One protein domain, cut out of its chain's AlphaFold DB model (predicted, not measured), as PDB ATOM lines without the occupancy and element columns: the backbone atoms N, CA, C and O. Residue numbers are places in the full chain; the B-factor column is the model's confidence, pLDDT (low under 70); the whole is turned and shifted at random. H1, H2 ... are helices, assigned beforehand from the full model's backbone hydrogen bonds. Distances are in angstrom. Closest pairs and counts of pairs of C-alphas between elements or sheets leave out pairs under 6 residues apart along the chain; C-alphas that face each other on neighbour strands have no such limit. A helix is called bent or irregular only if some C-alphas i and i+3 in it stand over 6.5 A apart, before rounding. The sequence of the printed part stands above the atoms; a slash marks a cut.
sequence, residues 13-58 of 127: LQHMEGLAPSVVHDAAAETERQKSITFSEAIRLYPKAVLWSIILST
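Overview. This is residues 13 to 58 of the 127 residues of the protein "MFS domain-containing protein" of Fusarium oxysporum f. sp. conglutinans race 2 54008 (UniProt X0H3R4). The printed part is an open arch of four helices strung one after another, with no core: H1 and the long H2 make one arm, the chain turns at residues 36 to 38, and H3 and H4 make a second, shorter arm with a corner between them. Residues 13 to 33 at one end and residues 52 to 58 at the other stick out free. There are 46 printed residues with four named helices, H1, H2, H3 and H4 in that order, and no named strand; the class is all helix. The whole is extended, with a radius of gyration of the C-alphas of 15.9 A, and its C-alphas span 48 by 21 by 13 A along their three main axes.

Arrangement. H1, residues 13 to 17, begins the printed part and touches no helix. H2, residues 22 to 35, follows after a tight link of 4 residues, and the two are apart. H3, residues 39 to 45, follows H2 after a tight link of 3 residues, and these two are apart as well. H4, residues 47 to 58, follows H3 after a tight link of one residue, Tyr 46. H3 and H4 are close but not clearly touching, with one pair of C-alphas within 8 A; their closest C-alphas, those of Ile 43 and Val 50, are 6.6 A apart. Their lines stand at a steep tilt of 62 degrees, opposite ways, and their centres are 13.4 A apart. H1 is apart from H3 and from H4, and H2 is apart from H4. In H1, H2, H3 and H4 every O i to N i+4 pair is within hydrogen-bond range.

Along the chain. H1 runs from Leu 13, with its C-alpha at (29.340, -7.289, 33.829), to Glu 17. H2, the longest helix with 14 residues, runs from Ser 22 to Lys 35 and measures 19.7 A from first to last C-alpha; C-alpha 35 is at (51.040, -11.280, 9.776). H3 runs from Phe 39 to Leu 45, 9.9 A. H4 runs from Pro 47 to Thr 58, 16.4 A, and ends with C-alpha 58 at (45.968, -34.725, -1.660). No helix is bent or irregular.

Size, cuts and confidence. The two C-alphas farthest apart, those of Gln 14 and Thr 58, are 48.6 A apart. The printed part has no cut, and none of its links between helices is long. The mean pLDDT of the printed part is 75.9. Confidence is under 70 at 17 residues: 13 to 22, 25, 27, 30 to 31 and 33 to 35. The mean pLDDT is 59 for H1, 69 for H2, 82 for H3 and 92 for H4.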
ATOM      1  N   LEU A  13      28.706  -8.563  34.171       59.94
ATOM      2  CA  LEU A  13      29.340  -7.289  33.829       59.94
ATOM      3  C   LEU A  13      30.745  -7.184  34.432       59.94
ATOM      4  O   LEU A  13      31.658  -6.768  33.731       59.94
ATOM      5  N   GLN A  14      30.954  -7.667  35.659       60.91
ATOM      6  CA  GLN A  14      32.264  -7.663  36.314       60.91
ATOM      7  C   GLN A  14      33.269  -8.626  35.652       60.91
ATOM      8  O   GLN A  14      34.456  -8.313  35.557       60.91
ATOM      9  N   HIS A  15      32.812  -9.775  35.131       59.50
ATOM     10  CA  HIS A  15      33.656 -10.654  34.309       59.50
ATOM     11  C   HIS A  15      33.984 -10.024  32.946       59.50
ATOM     12  O   HIS A  15      35.094 -10.200  32.449       59.50
ATOM     13  N   MET A  16      33.062  -9.257  32.356       55.94
ATOM     14  CA  MET A  16      33.270  -8.565  31.078       55.94
ATOM     15  C   MET A  16      34.125  -7.291  31.198       55.94
ATOM     16  O   MET A  16      34.864  -6.972  30.266       55.94
ATOM     17  N   GLU A  17      34.097  -6.603  32.343       56.94
ATOM     18  CA  GLU A  17      34.902  -5.402  32.622       56.94
ATOM     19  C   GLU A  17      36.414  -5.688  32.669       56.94
ATOM     20  O   GLU A  17      37.210  -4.813  32.331       56.94
ATOM     21  N   GLY A  18      36.827  -6.917  33.005       56.25
ATOM     22  CA  GLY A  18      38.235  -7.341  32.971       56.25
ATOM     23  C   GLY A  18      38.733  -7.855  31.611       56.25
ATOM     24  O   GLY A  18      39.940  -8.002  31.419       56.25
ATOM     25  N   LEU A  19      37.821  -8.136  30.671       57.75
ATOM     26  CA  LEU A  19      38.114  -8.793  29.387       57.75
ATOM     27  C   LEU A  19      38.177  -7.815  28.198       57.75
ATOM     28  O   LEU A  19      38.828  -8.109  27.200       57.75
ATOM     29  N   ALA A  20      37.505  -6.664  28.267       63.38
ATOM     30  CA  ALA A  20      37.208  -5.872  27.068       63.38
ATOM     31  C   ALA A  20      38.405  -5.143  26.402       63.38
ATOM     32  O   ALA A  20      38.439  -5.111  25.172       63.38
ATOM     33  N   PRO A  21      39.395  -4.576  27.120       62.00
ATOM     34  CA  PRO A  21      40.535  -3.920  26.469       62.00
ATOM     35  C   PRO A  21      41.775  -4.820  26.331       62.00
ATOM     36  O   PRO A  21      42.498  -4.698  25.346       62.00
ATOM     37  N   SER A  22      42.016  -5.736  27.275       68.25
ATOM     38  CA  SER A  22      43.196  -6.619  27.290       68.25
ATOM     39  C   SER A  22      43.117  -7.706  26.222       68.25
ATOM     40  O   SER A  22      44.049  -7.854  25.444       68.25
ATOM     41  N   VAL A  23      41.976  -8.390  26.087       72.94
ATOM     42  CA  VAL A  23      41.790  -9.447  25.077       72.94
ATOM     43  C   VAL A  23      41.834  -8.880  23.662       72.94
ATOM     44  O   VAL A  23      42.389  -9.504  22.765       72.94
ATOM     45  N   VAL A  24      41.273  -7.687  23.453       72.50
ATOM     46  CA  VAL A  24      41.328  -7.004  22.153       72.50
ATOM     47  C   VAL A  24      42.759  -6.570  21.839       72.50
ATOM     48  O   VAL A  24      43.197  -6.715  20.699       72.50
ATOM     49  N   HIS A  25      43.507  -6.089  22.837       69.81
ATOM     50  CA  HIS A  25      44.909  -5.720  22.660       69.81
ATOM     51  C   HIS A  25      45.806  -6.938  22.390       69.81
ATOM     52  O   HIS A  25      46.615  -6.882  21.465       69.81
ATOM     53  N   ASP A  26      45.618  -8.033  23.125       73.00
ATOM     54  CA  ASP A  26      46.359  -9.287  22.963       73.00
ATOM     55  C   ASP A  26      46.021  -9.961  21.628       73.00
ATOM     56  O   ASP A  26      46.914 -10.390  20.901       73.00
ATOM     57  N   ALA A  27      44.743  -9.979  21.235       69.44
ATOM     58  CA  ALA A  27      44.322 -10.473  19.926       69.44
ATOM     59  C   ALA A  27      44.893  -9.619  18.785       69.44
ATOM     60  O   ALA A  27      45.323 -10.167  17.767       69.44
ATOM     61  N   ALA A  28      44.937  -8.292  18.940       70.56
ATOM     62  CA  ALA A  28      45.547  -7.399  17.958       70.56
ATOM     63  C   ALA A  28      47.069  -7.610  17.864       70.56
ATOM     64  O   ALA A  28      47.605  -7.676  16.757       70.56
ATOM     65  N   ALA A  29      47.754  -7.787  18.998       70.19
ATOM     66  CA  ALA A  29      49.188  -8.059  19.049       70.19
ATOM     67  C   ALA A  29      49.542  -9.422  18.430       70.19
ATOM     68  O   ALA A  29      50.465  -9.510  17.621       70.19
ATOM     69  N   GLU A  30      48.772 -10.472  18.723       66.25
ATOM     70  CA  GLU A  30      48.946 -11.787  18.096       66.25
ATOM     71  C   GLU A  30      48.596 -11.772  16.608       66.25
ATOM     72  O   GLU A  30      49.233 -12.471  15.825       66.25
ATOM     73  N   THR A  31      47.641 -10.946  16.176       69.31
ATOM     74  CA  THR A  31      47.328 -10.777  14.749       69.31
ATOM     75  C   THR A  31      48.488 -10.112  14.000       69.31
ATOM     76  O   THR A  31      48.850 -10.553  12.911       69.31
ATOM     77  N   GLU A  32      49.118  -9.087  14.578       70.69
ATOM     78  CA  GLU A  32      50.324  -8.468  14.006       70.69
ATOM     79  C   GLU A  32      51.521  -9.436  13.998       70.69
ATOM     80  O   GLU A  32      52.282  -9.500  13.025       70.69
ATOM     81  N   ARG A  33      51.638 -10.282  15.028       64.12
ATOM     82  CA  ARG A  33      52.628 -11.364  15.068       64.12
ATOM     83  C   ARG A  33      52.357 -12.432  14.003       64.12
ATOM     84  O   ARG A  33      53.284 -12.872  13.337       64.12
ATOM     85  N   GLN A  34      51.094 -12.803  13.778       61.78
ATOM     86  CA  GLN A  34      50.677 -13.748  12.733       61.78
ATOM     87  C   GLN A  34      50.929 -13.212  11.320       61.78
ATOM     88  O   GLN A  34      51.333 -13.976  10.448       61.78
ATOM     89  N   LYS A  35      50.751 -11.907  11.081       68.12
ATOM     90  CA  LYS A  35      51.040 -11.280   9.776       68.12
ATOM     91  C   LYS A  35      52.525 -11.283   9.409       68.12
ATOM     92  O   LYS A  35      52.850 -11.139   8.233       68.12
ATOM     93  N   SER A  36      53.415 -11.429  10.390       71.44
ATOM     94  CA  SER A  36      54.870 -11.379  10.206       71.44
ATOM     95  C   SER A  36      55.560 -12.748  10.272       71.44
ATOM     96  O   SER A  36      56.783 -12.813  10.136       71.44
ATOM     97  N   ILE A  37      54.810 -13.852  10.415       81.31
ATOM     98  CA  ILE A  37      55.411 -15.192  10.414       81.31
ATOM     99  C   ILE A  37      55.926 -15.556   9.020       81.31
ATOM    100  O   ILE A  37      55.243 -15.407   8.006       81.31
ATOM    101  N   THR A  38      57.138 -16.100   8.968       83.31
ATOM    102  CA  THR A  38      57.689 -16.659   7.727       83.31
ATOM    103  C   THR A  38      57.129 -18.068   7.492       83.31
ATOM    104  O   THR A  38      56.806 -18.782   8.438       83.31
ATOM    105  N   PHE A  39      57.045 -18.520   6.236       78.50
ATOM    106  CA  PHE A  39      56.515 -19.844   5.867       78.50
ATOM    107  C   PHE A  39      57.140 -21.014   6.656       78.50
ATOM    108  O   PHE A  39      56.443 -21.919   7.110       78.50
ATOM    109  N   SER A  40      58.457 -20.974   6.878       81.19
ATOM    110  CA  SER A  40      59.176 -21.979   7.673       81.19
ATOM    111  C   SER A  40      58.777 -21.973   9.152       81.19
ATOM    112  O   SER A  40      58.752 -23.022   9.799       81.19
ATOM    113  N   GLU A  41      58.445 -20.802   9.685       80.75
ATOM    114  CA  GLU A  41      57.999 -20.609  11.061       80.75
ATOM    115  C   GLU A  41      56.547 -21.063  11.231       80.75
ATOM    116  O   GLU A  41      56.238 -21.762  12.193       80.75
ATOM    117  N   ALA A  42      55.689 -20.803  10.240       79.50
ATOM    118  CA  ALA A  42      54.315 -21.302  10.199       79.50
ATOM    119  C   ALA A  42      54.248 -22.840  10.238       79.50
ATOM    120  O   ALA A  42      53.454 -23.408  10.990       79.50
ATOM    121  N   ILE A  43      55.126 -23.525   9.492       83.69
ATOM    122  CA  ILE A  43      55.209 -24.995   9.500       83.69
ATOM    123  C   ILE A  43      55.614 -25.524  10.880       83.69
ATOM    124  O   ILE A  43      55.063 -26.523  11.344       83.69
ATOM    125  N   ARG A  44      56.567 -24.865  11.551       83.62
ATOM    126  CA  ARG A  44      57.010 -25.266  12.896       83.62
ATOM    127  C   ARG A  44      55.977 -24.958  13.975       83.62
ATOM    128  O   ARG A  44      55.873 -25.722  14.931       83.62
ATOM    129  N   LEU A  45      55.233 -23.866  13.827       84.56
ATOM    130  CA  LEU A  45      54.236 -23.420  14.794       84.56
ATOM    131  C   LEU A  45      52.950 -24.259  14.720       84.56
ATOM    132  O   LEU A  45      52.368 -24.576  15.755       84.56
ATOM    133  N   TYR A  46      52.544 -24.688  13.517       83.94
ATOM    134  CA  TYR A  46      51.299 -25.435  13.295       83.94
ATOM    135  C   TYR A  46      51.472 -26.724  12.468       83.94
ATOM    136  O   TYR A  46      50.758 -26.932  11.481       83.94
ATOM    137  N   PRO A  47      52.340 -27.667  12.876       85.81
ATOM    138  CA  PRO A  47      52.632 -28.864  12.083       85.81
ATOM    139  C   PRO A  47      51.405 -29.764  11.884       85.81
ATOM    140  O   PRO A  47      51.231 -30.358  10.821       85.81
ATOM    141  N   LYS A  48      50.511 -29.837  12.881       89.44
ATOM    142  CA  LYS A  48      49.264 -30.613  12.780       89.44
ATOM    143  C   LYS A  48      48.318 -30.026  11.735       89.44
ATOM    144  O   LYS A  48      47.757 -30.780  10.952       89.44
ATOM    145  N   ALA A  49      48.160 -28.702  11.706       88.12
ATOM    146  CA  ALA A  49      47.292 -28.039  10.736       88.12
ATOM    147  C   ALA A  49      47.815 -28.245   9.310       88.12
ATOM    148  O   ALA A  49      47.052 -28.639   8.437       88.12
ATOM    149  N   VAL A  50      49.129 -28.091   9.105       89.25
ATOM    150  CA  VAL A  50      49.777 -28.351   7.811       89.25
ATOM    151  C   VAL A  50      49.557 -29.794   7.357       89.25
ATOM    152  O   VAL A  50      49.215 -30.021   6.199       89.25
ATOM    153  N   LEU A  51      49.695 -30.770   8.259       92.62
ATOM    154  CA  LEU A  51      49.452 -32.173   7.930       92.62
ATOM    155  C   LEU A  51      48.001 -32.414   7.493       92.62
ATOM    156  O   LEU A  51      47.775 -33.040   6.458       92.62
ATOM    157  N   TRP A  52      47.026 -31.886   8.239       92.69
ATOM    158  CA  TRP A  52      45.613 -31.975   7.864       92.69
ATOM    159  C   TRP A  52      45.337 -31.305   6.515       92.69
ATOM    160  O   TRP A  52      44.624 -31.874   5.690       92.69
ATOM    161  N   SER A  53      45.945 -30.148   6.241       92.31
ATOM    162  CA  SER A  53      45.823 -29.465   4.951       92.31
ATOM    163  C   SER A  53      46.400 -30.283   3.800       92.31
ATOM    164  O   SER A  53      45.765 -30.360   2.753       92.31
ATOM    165  N   ILE A  54      47.565 -30.914   3.978       94.06
ATOM    166  CA  ILE A  54      48.170 -31.772   2.950       94.06
ATOM    167  C   ILE A  54      47.267 -32.967   2.674       94.06
ATOM    168  O   ILE A  54      46.943 -33.205   1.520       94.06
ATOM    169  N   ILE A  55      46.813 -33.676   3.712       94.12
ATOM    170  CA  ILE A  55      45.956 -34.858   3.549       94.12
ATOM    171  C   ILE A  55      44.678 -34.494   2.790       94.12
ATOM    172  O   ILE A  55      44.364 -35.132   1.790       94.12
ATOM    173  N   LEU A  56      43.974 -33.440   3.217       91.38
ATOM    174  CA  LEU A  56      42.749 -32.994   2.547       91.38
ATOM    175  C   LEU A  56      43.015 -32.560   1.102       91.38
ATOM    176  O   LEU A  56      42.254 -32.910   0.203       91.38
ATOM    177  N   SER A  57      44.115 -31.845   0.865       94.44
ATOM    178  CA  SER A  57      44.483 -31.380  -0.476       94.44
ATOM    179  C   SER A  57      44.843 -32.545  -1.398       94.44
ATOM    180  O   SER A  57      44.401 -32.588  -2.541       94.44
ATOM    181  N   THR A  58      45.612 -33.519  -0.908       94.25
ATOM    182  CA  THR A  58      45.968 -34.725  -1.660       94.25
ATOM    183  C   THR A  58      44.735 -35.558  -1.994       94.25
ATOM    184  O   THR A  58      44.646 -36.047  -3.117       94.25
TER     185      THR A  58